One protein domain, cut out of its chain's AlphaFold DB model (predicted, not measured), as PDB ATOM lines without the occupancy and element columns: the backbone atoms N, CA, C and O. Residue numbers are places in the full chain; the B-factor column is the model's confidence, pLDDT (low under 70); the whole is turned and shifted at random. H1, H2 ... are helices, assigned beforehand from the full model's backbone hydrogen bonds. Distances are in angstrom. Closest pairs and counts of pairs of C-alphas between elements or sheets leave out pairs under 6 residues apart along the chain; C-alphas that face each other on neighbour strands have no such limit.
ATOM      1  N   HIS A   4     -18.366 -23.702 -29.660       93.50
ATOM      2  CA  HIS A   4     -18.412 -23.860 -28.209       93.50
ATOM      3  C   HIS A   4     -19.765 -24.405 -27.714       93.50
ATOM      4  O   HIS A   4     -19.809 -25.097 -26.703       93.50
ATOM      5  N   GLU A   5     -20.859 -24.134 -28.435       95.38
ATOM      6  CA  GLU A   5     -22.192 -24.668 -28.126       95.38
ATOM      7  C   GLU A   5     -22.253 -26.172 -28.426       95.38
ATOM      8  O   GLU A   5     -22.843 -26.934 -27.668       95.38
ATOM      9  N   LEU A   6     -21.593 -26.607 -29.505       96.31
ATOM     10  CA  LEU A   6     -21.541 -28.009 -29.929       96.31
ATOM     11  C   LEU A   6     -20.604 -28.853 -29.057       96.31
ATOM     12  O   LEU A   6     -20.879 -30.023 -28.824       96.31
ATOM     13  N   GLU A   7     -19.513 -28.273 -28.552       95.00
ATOM     14  CA  GLU A   7     -18.586 -28.958 -27.636       95.00
ATOM     15  C   GLU A   7     -19.214 -29.255 -26.263       95.00
ATOM     16  O   GLU A   7     -18.720 -30.120 -25.541       95.00
ATOM     17  N   GLY A   8     -20.308 -28.570 -25.908       95.50
ATOM     18  CA  GLY A   8     -21.093 -28.849 -24.704       95.50
ATOM     19  C   GLY A   8     -22.142 -29.954 -24.863       95.50
ATOM     20  O   GLY A   8     -22.715 -30.375 -23.859       95.50
ATOM     21  N   LEU A   9     -22.405 -30.416 -26.091       97.31
ATOM     22  CA  LEU A   9     -23.378 -31.473 -26.368       97.31
ATOM     23  C   LEU A   9     -22.759 -32.860 -26.185       97.31
ATOM     24  O   LEU A   9     -21.582 -33.097 -26.467       97.31
ATOM     25  N   THR A  10     -23.583 -33.804 -25.747       97.75
ATOM     26  CA  THR A  10     -23.228 -35.223 -25.716       97.75
ATOM     27  C   THR A  10     -23.064 -35.773 -27.134       97.75
ATOM     28  O   THR A  10     -23.548 -35.212 -28.123       97.75
ATOM     29  N   ARG A  11     -22.377 -36.913 -27.263       97.44
ATOM     30  CA  ARG A  11     -22.144 -37.542 -28.570       97.44
ATOM     31  C   ARG A  11     -23.462 -37.910 -29.257       97.44
ATOM     32  O   ARG A  11     -23.572 -37.773 -30.471       97.44
ATOM     33  N   GLU A  12     -24.443 -38.370 -28.495       97.75
ATOM     34  CA  GLU A  12     -25.769 -38.763 -28.960       97.75
ATOM     35  C   GLU A  12     -26.549 -37.559 -29.504       97.75
ATOM     36  O   GLU A  12     -27.144 -37.651 -30.577       97.75
ATOM     37  N   GLU A  13     -26.477 -36.413 -28.823       98.00
ATOM     38  CA  GLU A  13     -27.073 -35.151 -29.281       98.00
ATOM     39  C   GLU A  13     -26.404 -34.643 -30.564       98.00
ATOM     40  O   GLU A  13     -27.092 -34.220 -31.493       98.00
ATOM     41  N   LEU A  14     -25.074 -34.750 -30.665       98.00
ATOM     42  CA  LEU A  14     -24.341 -34.415 -31.890       98.00
ATOM     43  C   LEU A  14     -24.710 -35.337 -33.057       98.00
ATOM     44  O   LEU A  14     -24.842 -34.867 -34.185       98.00
ATOM     45  N   ILE A  15     -24.897 -36.636 -32.807       97.75
ATOM     46  CA  ILE A  15     -25.342 -37.593 -33.827       97.75
ATOM     47  C   ILE A  15     -26.756 -37.249 -34.297       97.75
ATOM     48  O   ILE A  15     -26.969 -37.174 -35.504       97.75
ATOM     49  N   ALA A  16     -27.695 -36.998 -33.382       97.88
ATOM     50  CA  ALA A  16     -29.068 -36.635 -33.731       97.88
ATOM     51  C   ALA A  16     -29.115 -35.342 -34.562       97.88
ATOM     52  O   ALA A  16     -29.738 -35.301 -35.624       97.88
ATOM     53  N   LEU A  17     -28.366 -34.319 -34.138       97.94
ATOM     54  CA  LEU A  17     -28.238 -33.062 -34.872       97.94
ATOM     55  C   LEU A  17     -27.600 -33.265 -36.257       97.94
ATOM     56  O   LEU A  17     -27.982 -32.626 -37.235       97.94
ATOM     57  N   ALA A  18     -26.630 -34.174 -36.366       97.56
ATOM     58  CA  ALA A  18     -25.996 -34.507 -37.634       97.56
ATOM     59  C   ALA A  18     -26.920 -35.277 -38.594       97.56
ATOM     60  O   ALA A  18     -26.883 -35.032 -39.805       97.56
ATOM     61  N   GLU A  19     -27.752 -36.181 -38.070       97.88
ATOM     62  CA  GLU A  19     -28.791 -36.894 -38.822       97.88
ATOM     63  C   GLU A  19     -29.846 -35.905 -39.356       97.88
ATOM     64  O   GLU A  19     -30.179 -35.963 -40.540       97.88
ATOM     65  N   GLU A  20     -30.277 -34.928 -38.548       97.88
ATOM     66  CA  GLU A  20     -31.206 -33.861 -38.965       97.88
ATOM     67  C   GLU A  20     -30.631 -32.990 -40.099       97.88
ATOM     68  O   GLU A  20     -31.337 -32.602 -41.030       97.88
ATOM     69  N   LEU A  21     -29.316 -32.750 -40.087       97.38
ATOM     70  CA  LEU A  21     -28.588 -32.041 -41.150       97.38
ATOM     71  C   LEU A  21     -28.258 -32.923 -42.375       97.38
ATOM     72  O   LEU A  21     -27.527 -32.489 -43.278       97.38
ATOM     73  N   GLY A  22     -28.755 -34.163 -42.416       97.38
ATOM     74  CA  GLY A  22     -28.610 -35.085 -43.541       97.38
ATOM     75  C   GLY A  22     -27.184 -35.599 -43.754       97.38
ATOM     76  O   GLY A  22     -26.754 -35.775 -44.900       97.38
ATOM     77  N   MET A  23     -26.391 -35.767 -42.692       97.31
ATOM     78  CA  MET A  23     -25.076 -36.406 -42.801       97.31
ATOM     79  C   MET A  23     -25.206 -37.918 -42.981       97.31
ATOM     80  O   MET A  23     -25.967 -38.587 -42.290       97.31
ATOM     81  N   ALA A  24     -24.407 -38.478 -43.889       91.56
ATOM     82  CA  ALA A  24     -24.323 -39.920 -44.055       91.56
ATOM     83  C   ALA A  24     -23.417 -40.516 -42.964       91.56
ATOM     84  O   ALA A  24     -22.246 -40.161 -42.867       91.56
ATOM     85  N   ARG A  25     -23.950 -41.465 -42.182       95.19
ATOM     86  CA  ARG A  25     -23.219 -42.244 -41.157       95.19
ATOM     87  C   ARG A  25     -22.558 -41.415 -40.030       95.19
ATOM     88  O   ARG A  25     -21.399 -41.672 -39.703       95.19
ATOM     89  N   PRO A  26     -23.275 -40.508 -39.345       96.69
ATOM     90  CA  PRO A  26     -22.701 -39.704 -38.258       96.69
ATOM     91  C   PRO A  26     -22.144 -40.547 -37.099       96.69
ATOM     92  O   PRO A  26     -21.198 -40.150 -36.430       96.69
ATOM     93  N   ARG A  27     -22.649 -41.768 -36.907       96.69
ATOM     94  CA  ARG A  27     -22.169 -42.698 -35.868       96.69
ATOM     95  C   ARG A  27     -20.738 -43.199 -36.087       96.69
ATOM     96  O   ARG A  27     -20.088 -43.591 -35.122       96.69
ATOM     97  N   ALA A  28     -20.262 -43.199 -37.333       94.88
ATOM     98  CA  ALA A  28     -18.902 -43.614 -37.675       94.88
ATOM     99  C   ALA A  28     -17.866 -42.507 -37.430       94.88
ATOM    100  O   ALA A  28     -16.674 -42.796 -37.391       94.88
ATOM    101  N   LEU A  29     -18.316 -41.260 -37.269       93.81
ATOM    102  CA  LEU A  29     -17.451 -40.118 -37.016       93.81
ATOM    103  C   LEU A  29     -17.093 -40.030 -35.529       93.81
ATOM    104  O   LEU A  29     -17.883 -40.360 -34.633       93.81
ATOM    105  N   THR A  30     -15.877 -39.572 -35.267       95.44
ATOM    106  CA  THR A  30     -15.441 -39.194 -33.924       95.44
ATOM    107  C   THR A  30     -16.140 -37.900 -33.490       95.44
ATOM    108  O   THR A  30     -16.621 -37.119 -34.310       95.44
ATOM    109  N   MET A  31     -16.213 -37.647 -32.183       96.12
ATOM    110  CA  MET A  31     -16.855 -36.442 -31.645       96.12
ATOM    111  C   MET A  31     -16.304 -35.119 -32.237       96.12
ATOM    112  O   MET A  31     -17.112 -34.293 -32.660       96.12
ATOM    113  N   PRO A  32     -14.974 -34.897 -32.356       93.19
ATOM    114  CA  PRO A  32     -14.455 -33.687 -33.001       93.19
ATOM    115  C   PRO A  32     -14.778 -33.604 -34.502       93.19
ATOM    116  O   PRO A  32     -14.984 -32.504 -35.011       93.19
ATOM    117  N   GLU A  33     -14.868 -34.735 -35.210       93.00
ATOM    118  CA  GLU A  33     -15.281 -34.763 -36.621       93.00
ATOM    119  C   GLU A  33     -16.761 -34.406 -36.788       93.00
ATOM    120  O   GLU A  33     -17.101 -33.654 -37.698       93.00
ATOM    121  N   LEU A  34     -17.630 -34.882 -35.887       96.81
ATOM    122  CA  LEU A  34     -19.044 -34.495 -35.854       96.81
ATOM    123  C   LEU A  34     -19.197 -32.984 -35.684       96.81
ATOM    124  O   LEU A  34     -19.916 -32.354 -36.455       96.81
ATOM    125  N   VAL A  35     -18.488 -32.391 -34.719       95.94
ATOM    126  CA  VAL A  35     -18.522 -30.940 -34.484       95.94
ATOM    127  C   VAL A  35     -18.052 -30.173 -35.725       95.94
ATOM    128  O   VAL A  35     -18.743 -29.257 -36.175       95.94
ATOM    129  N   ASP A  36     -16.915 -30.551 -36.315       92.25
ATOM    130  CA  ASP A  36     -16.371 -29.872 -37.499       92.25
ATOM    131  C   ASP A  36     -17.310 -30.010 -38.725       92.25
ATOM    132  O   ASP A  36     -17.471 -29.048 -39.486       92.25
ATOM    133  N   GLU A  37     -17.980 -31.154 -38.911       94.31
ATOM    134  CA  GLU A  37     -18.923 -31.388 -40.018       94.31
ATOM    135  C   GLU A  37     -20.256 -30.633 -39.822       94.31
ATOM    136  O   GLU A  37     -20.748 -29.992 -40.758       94.31
ATOM    137  N   ILE A  38     -20.801 -30.600 -38.597       95.62
ATOM    138  CA  ILE A  38     -21.989 -29.801 -38.236       95.62
ATOM    139  C   ILE A  38     -21.728 -28.312 -38.481       95.62
ATOM    140  O   ILE A  38     -22.532 -27.628 -39.122       95.62
ATOM    141  N   VAL A  39     -20.583 -27.795 -38.026       94.00
ATOM    142  CA  VAL A  39     -20.175 -26.402 -38.275       94.00
ATOM    143  C   VAL A  39     -20.046 -26.138 -39.775       94.00
ATOM    144  O   VAL A  39     -20.509 -25.111 -40.275       94.00
ATOM    145  N   THR A  40     -19.464 -27.079 -40.520       91.31
ATOM    146  CA  THR A  40     -19.256 -26.942 -41.966       91.31
ATOM    147  C   THR A  40     -20.577 -26.820 -42.734       91.31
ATOM    148  O   THR A  40     -20.671 -25.980 -43.639       91.31
ATOM    149  N   ARG A  41     -21.596 -27.607 -42.359       93.50
ATOM    150  CA  ARG A  41     -22.930 -27.596 -42.986       93.50
ATOM    151  C   ARG A  41     -23.821 -26.442 -42.535       93.50
ATOM    152  O   ARG A  41     -24.631 -25.965 -43.324       93.50
ATOM    153  N   THR A  42     -23.665 -25.967 -41.302       94.06
ATOM    154  CA  THR A  42     -24.481 -24.866 -40.755       94.06
ATOM    155  C   THR A  42     -23.907 -23.473 -41.040       94.06
ATOM    156  O   THR A  42     -24.611 -22.471 -40.882       94.06
ATOM    157  N   ALA A  43     -22.652 -23.375 -41.497       92.56
ATOM    158  CA  ALA A  43     -22.033 -22.113 -41.891       92.56
ATOM    159  C   ALA A  43     -22.701 -21.509 -43.142       92.56
ATOM    160  O   ALA A  43     -22.650 -22.079 -44.235       92.56
ATOM    161  N   ARG A  44     -23.277 -20.308 -42.983       88.94
ATOM    162  CA  ARG A  44     -23.961 -19.558 -44.057       88.94
ATOM    163  C   ARG A  44     -23.011 -18.973 -45.103       88.94
ATOM    164  O   ARG A  44     -23.438 -18.729 -46.226       88.94
ATOM    165  N   SER A  45     -21.749 -18.731 -44.749       88.75
ATOM    166  CA  SER A  45     -20.749 -18.153 -45.650       88.75
ATOM    167  C   SER A  45     -19.458 -18.970 -45.664       88.75
ATOM    168  O   SER A  45     -19.082 -19.607 -44.679       88.75
ATOM    169  N   GLU A  46     -18.748 -18.938 -46.791       80.25
ATOM    170  CA  GLU A  46     -17.481 -19.654 -46.967       80.25
ATOM    171  C   GLU A  46     -16.361 -19.090 -46.075       80.25
ATOM    172  O   GLU A  46     -15.531 -19.838 -45.555       80.25
ATOM    173  N   ARG A  47     -16.387 -17.778 -45.803       81.25
ATOM    174  CA  ARG A  47     -15.479 -17.141 -44.838       81.25
ATOM    175  C   ARG A  47     -15.740 -17.605 -43.409       81.25
ATOM    176  O   ARG A  47     -14.781 -17.866 -42.684       81.25
ATOM    177  N   ASP A  48     -17.002 -17.749 -43.012       80.38
ATOM    178  CA  ASP A  48     -17.348 -18.261 -41.680       80.38
ATOM    179  C   ASP A  48     -17.000 -19.741 -41.566       80.38
ATOM    180  O   ASP A  48     -16.474 -20.172 -40.541       80.38
ATOM    181  N   ARG A  49     -17.172 -20.501 -42.653       80.88
ATOM    182  CA  ARG A  49     -16.743 -21.899 -42.745       80.88
ATOM    183  C   ARG A  49     -15.232 -22.031 -42.528       80.88
ATOM    184  O   ARG A  49     -14.806 -22.860 -41.732       80.88
ATOM    185  N   ALA A  50     -14.419 -21.176 -43.151       78.62
ATOM    186  CA  ALA A  50     -12.964 -21.188 -42.976       78.62
ATOM    187  C   ALA A  50     -12.512 -20.775 -41.560       78.62
ATOM    188  O   ALA A  50     -11.544 -21.325 -41.030       78.62
ATOM    189  N   ARG A  51     -13.206 -19.818 -40.927       82.38
ATOM    190  CA  ARG A  51     -12.892 -19.378 -39.553       82.38
ATOM    191  C   ARG A  51     -13.312 -20.389 -38.493       82.38
ATOM    192  O   ARG A  51     -12.599 -20.540 -37.508       82.38
ATOM    193  N   SER A  52     -14.435 -21.067 -38.709       79.81
ATOM    194  CA  SER A  52     -15.053 -21.956 -37.719       79.81
ATOM    195  C   SER A  52     -14.497 -23.385 -37.761       79.81
ATOM    196  O   SER A  52     -14.731 -24.159 -36.831       79.81
ATOM    197  N   ARG A  53     -13.731 -23.738 -38.806       78.12
ATOM    198  CA  ARG A  53     -13.012 -25.017 -38.884       78.12
ATOM    199  C   ARG A  53     -11.974 -25.132 -37.776       78.12
ATOM    200  O   ARG A  53     -11.114 -24.261 -37.616       78.12
ATOM    201  N   GLY A  54     -12.038 -26.250 -37.060       81.81
ATOM    202  CA  GLY A  54     -11.065 -26.608 -36.043       81.81
ATOM    203  C   GLY A  54      -9.687 -26.891 -36.603       81.81
ATOM    204  O   GLY A  54      -9.457 -26.934 -37.814       81.81
ATOM    205  N   TRP A  55      -8.758 -27.137 -35.686       83.19
ATOM    206  CA  TRP A  55      -7.418 -27.594 -36.031       83.19
ATOM    207  C   TRP A  55      -7.452 -28.877 -36.886       83.19
ATOM    208  O   TRP A  55      -6.725 -28.957 -37.874       83.19
ATOM    209  N   MET A  56      -8.365 -29.813 -36.588       72.25
ATOM    210  CA  MET A  56      -8.552 -31.055 -37.352       72.25
ATOM    211  C   MET A  56      -9.041 -30.780 -38.783       72.25
ATOM    212  O   MET A  56      -8.438 -31.261 -39.743       72.25
ATOM    213  N   GLY A  57     -10.067 -29.937 -38.949       77.81
ATOM    214  CA  GLY A  57     -10.528 -29.485 -40.265       77.81
ATOM    215  C   GLY A  57      -9.426 -28.824 -41.102       77.81
ATOM    216  O   GLY A  57      -9.283 -29.139 -42.281       77.81
ATOM    217  N   ARG A  58      -8.581 -27.978 -40.493       83.31
ATOM    218  CA  ARG A  58      -7.426 -27.369 -41.183       83.31
ATOM    219  C   ARG A  58      -6.364 -28.394 -41.563       83.31
ATOM    220  O   ARG A  58      -5.828 -28.320 -42.662       83.31
ATOM    221  N   ALA A  59      -6.062 -29.347 -40.683       76.56
ATOM    222  CA  ALA A  59      -5.127 -30.426 -40.984       76.56
ATOM    223  C   ALA A  59      -5.626 -31.289 -42.153       76.56
ATOM    224  O   ALA A  59      -4.846 -31.629 -43.040       76.56
ATOM    225  N   ARG A  60      -6.935 -31.570 -42.203       79.00
ATOM    226  CA  ARG A  60      -7.566 -32.303 -43.306       79.00
ATOM    227  C   ARG A  60      -7.536 -31.518 -44.614       79.00
ATOM    228  O   ARG A  60      -7.191 -32.103 -45.629       79.00
ATOM    229  N   ASP A  61      -7.822 -30.217 -44.594       79.56
ATOM    230  CA  ASP A  61      -7.723 -29.350 -45.780       79.56
ATOM    231  C   ASP A  61      -6.270 -29.240 -46.278       79.56
ATOM    232  O   ASP A  61      -6.017 -29.214 -47.481       79.56
ATOM    233  N   LEU A  62      -5.291 -29.219 -45.366       79.81
ATOM    234  CA  LEU A  62      -3.873 -29.258 -45.721       79.81
ATOM    235  C   LEU A  62      -3.487 -30.597 -46.354       79.81
ATOM    236  O   LEU A  62      -2.827 -30.595 -47.388       79.81
ATOM    237  N   LEU A  63      -3.916 -31.722 -45.777       74.12
ATOM    238  CA  LEU A  63      -3.697 -33.062 -46.333       74.12
ATOM    239  C   LEU A  63      -4.378 -33.230 -47.691       74.12
ATOM    240  O   LEU A  63      -3.729 -33.655 -48.639       74.12
ATOM    241  N   ALA A  64      -5.646 -32.840 -47.806       78.25
ATOM    242  CA  ALA A  64      -6.387 -32.838 -49.061       78.25
ATOM    243  C   ALA A  64      -5.692 -31.945 -50.091       78.25
ATOM    244  O   ALA A  64      -5.459 -32.388 -51.202       78.25
ATOM    245  N   GLY A  65      -5.234 -30.752 -49.706       78.06
ATOM    246  CA  GLY A  65      -4.462 -29.872 -50.580       78.06
ATOM    247  C   GLY A  65      -3.095 -30.437 -50.981       78.06
ATOM    248  O   GLY A  65      -2.631 -30.159 -52.081       78.06
ATOM    249  N   VAL A  66      -2.440 -31.229 -50.128       74.44
ATOM    250  CA  VAL A  66      -1.196 -31.954 -50.454       74.44
ATOM    251  C   VAL A  66      -1.474 -33.129 -51.399       74.44
ATOM    252  O   VAL A  66      -0.682 -33.382 -52.302       74.44
ATOM    253  N   ILE A  67      -2.604 -33.816 -51.231       73.88
ATOM    254  CA  ILE A  67      -3.040 -34.924 -52.092       73.88
ATOM    255  C   ILE A  67      -3.515 -34.401 -53.457       73.88
ATOM    256  O   ILE A  67      -3.117 -34.945 -54.482       73.88
ATOM    257  N   GLU A  68      -4.306 -33.326 -53.493       69.88
ATOM    258  CA  GLU A  68      -4.842 -32.688 -54.706       69.88
ATOM    259  C   GLU A  68      -3.772 -31.952 -55.507       69.88
ATOM    260  O   GLU A  68      -3.746 -32.055 -56.730       69.88
ATOM    261  N   ARG A  69      -2.825 -31.268 -54.841       66.12
ATOM    262  CA  ARG A  69      -1.609 -30.772 -55.516       66.12
ATOM    263  C   ARG A  69      -0.686 -31.908 -55.953       66.12
ATOM    264  O   ARG A  69       0.317 -31.659 -56.619       66.12
ATOM    265  N   GLY A  70      -1.055 -33.139 -55.614       47.78
ATOM    266  CA  GLY A  70      -0.307 -34.339 -55.870       47.78
ATOM    267  C   GLY A  70       0.912 -34.401 -54.971       47.78
ATOM    268  O   GLY A  70       1.684 -33.454 -54.834       47.78
ATOM    269  N   LEU A  71       1.223 -35.609 -54.529       53.44
ATOM    270  CA  LEU A  71       2.592 -36.016 -54.210       53.44
ATOM    271  C   LEU A  71       3.524 -35.953 -55.451       53.44
ATOM    272  O   LEU A  71       4.516 -36.672 -55.538       53.44
ATOM    273  N   HIS A  72       3.226 -35.094 -56.430       52.62
ATOM    274  CA  HIS A  72       4.118 -34.666 -57.487       52.62
ATOM    275  C   HIS A  72       5.154 -33.729 -56.871       52.62
ATOM    276  O   HIS A  72       5.150 -32.520 -57.072       52.62
ATOM    277  N   LEU A  73       6.091 -34.312 -56.131       54.53
ATOM    278  CA  LEU A  73       7.292 -33.623 -55.687       54.53
ATOM    279  C   LEU A  73       8.532 -34.087 -56.469       54.53
ATOM    280  O   LEU A  73       9.541 -34.359 -55.826       54.53
ATOM    281  N   PRO A  74       8.556 -34.178 -57.821       58.16
ATOM    282  CA  PRO A  74       9.844 -34.225 -58.504       58.16
ATOM    283  C   PRO A  74      10.606 -32.915 -58.260       58.16
ATOM    284  O   PRO A  74      11.792 -32.970 -57.959       58.16
ATOM    285  N   ASP A  75       9.921 -31.767 -58.243       56.53
ATOM    286  CA  ASP A  75      10.551 -30.456 -58.053       56.53
ATOM    287  C   ASP A  75      10.956 -30.188 -56.605       56.53
ATOM    288  O   ASP A  75      12.052 -29.697 -56.369       56.53
ATOM    289  N   VAL A  76      10.146 -30.575 -55.613       57.41
ATOM    290  CA  VAL A  76      10.548 -30.438 -54.202       57.41
ATOM    291  C   VAL A  76      11.576 -31.496 -53.817       57.41
ATOM    292  O   VAL A  76      12.513 -31.174 -53.099       57.41
ATOM    293  N   ALA A  77      11.509 -32.726 -54.345       58.50
ATOM    294  CA  ALA A  77      12.598 -33.687 -54.154       58.50
ATOM    295  C   ALA A  77      13.878 -33.274 -54.898       58.50
ATOM    296  O   ALA A  77      14.968 -33.640 -54.461       58.50
ATOM    297  N   SER A  78      13.772 -32.536 -56.008       68.75
ATOM    298  CA  SER A  78      14.916 -31.930 -56.696       68.75
ATOM    299  C   SER A  78      15.465 -30.754 -55.890       68.75
ATOM    300  O   SER A  78      16.665 -30.693 -55.653       68.75
ATOM    301  N   ALA A  79      14.607 -29.888 -55.346       71.62
ATOM    302  CA  ALA A  79      15.008 -28.782 -54.483       71.62
ATOM    303  C   ALA A  79      15.668 -29.275 -53.186       71.62
ATOM    304  O   ALA A  79      16.700 -28.748 -52.788       71.62
ATOM    305  N   VAL A  80      15.140 -30.338 -52.570       66.62
ATOM    306  CA  VAL A  80      15.713 -30.959 -51.366       66.62
ATOM    307  C   VAL A  80      17.030 -31.681 -51.668       66.62
ATOM    308  O   VAL A  80      17.941 -31.622 -50.851       66.62
ATOM    309  N   ARG A  81      17.178 -32.323 -52.838       73.81
ATOM    310  CA  ARG A  81      18.445 -32.967 -53.249       73.81
ATOM    311  C   ARG A  81      19.515 -31.983 -53.724       73.81
ATOM    312  O   ARG A  81      20.695 -32.307 -53.653       73.81
ATOM    313  N   SER A  82      19.105 -30.820 -54.227       74.12
ATOM    314  CA  SER A  82      19.999 -29.785 -54.766       74.12
ATOM    315  C   SER A  82      20.379 -28.731 -53.723       74.12
ATOM    316  O   SER A  82      21.331 -27.980 -53.932       74.12
ATOM    317  N   ALA A  83      19.646 -28.649 -52.607       68.88
ATOM    318  CA  ALA A  83      20.004 -27.793 -51.487       68.88
ATOM    319  C   ALA A  83      21.301 -28.314 -50.839       68.88
ATOM    320  O   ALA A  83      21.374 -29.498 -50.497       68.88
TER     321      ALA A  83
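This is residues 4 to 83 of the 495 residues of the protein "DUF4912 domain-containing protein" of Polyangium fumosum (UniProt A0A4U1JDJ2). A long arm leaves a compact helical head: H5 begins against the head, at H3, and its residues 62 to 68, the link after it and H6 stick out into the open. In the head, H3 is the core helix, with H2 packed along one side of it, H4 folded back on the opposite side as a helical hairpin, and the very short H1 near H3. The printed part has 80 residues with six named helices, H1 to H6 in order along the chain, and no named strand; the class is all helix. The whole is only just loose, close to extended, with a radius of gyration of the C-alphas of 17.1 A, and the C-alphas span 54 by 27 by 21 A, the arm making the length.

The longest helix is H5, residues 55 to 68, 19.5 A from first to last C-alpha; C-alpha 55 is at (-7.418, -27.594, -36.031). H3 is residues 31 to 42, 16.6 A. H2 is residues 11 to 20, 14.3 A. H4 is residues 46 to 52, 9.8 A. H1 is residues 4 to 7, 5.1 A, beginning with C-alpha 4 at (-18.412, -23.860, -28.209). H6 is residues 74 to 82, 11.7 A, ending with C-alpha 82 at (19.999, -29.785, -54.766).

H5 touches H3 with residues 56 to 57 alone, about perpendicular at 76 degrees; the closest C-alphas are those of Asp 36 and Gly 57, 6.5 A apart. H3 is the hub, touching three helices. It touches H2 at a shallow tilt of 29 degrees, the same way, the closest C-alphas being those of Ala 18 and Ile 38, 6.2 A apart. With residues 39 to 40 alone H3 touches H4, at a shallow tilt of 29 degrees, opposite ways, as a hairpin; the C-alphas of Thr 40 and Arg 49 come closest, at 5.7 A. The packing is mostly aligned, but only just: two of these three pairs are at a shallow tilt. H1 is close to but not clearly touching H3, where the C-alphas of Leu 6 and Val 35 are 6.2 A apart. H4 and H5 are only just apart, at 8.5 A, and H5 and H6 are apart. Every O i to N i+4 pair is within hydrogen-bond range in H2, H3, H4, H5 and H6; H1 is too short for such a pair, and its one O i to N i+3 pair is not within range.

The C-alphas of Ala 16 and Ser 82 are the two farthest apart, at 53.8 A. Residues 62 to 83 stand free; the body without them spans 28 by 22 by 21 A. The printed part has no cut and no long link. The mean pLDDT of the printed part is 84.2, and residues 68 to 78, residue 80 and residue 83 are under 70.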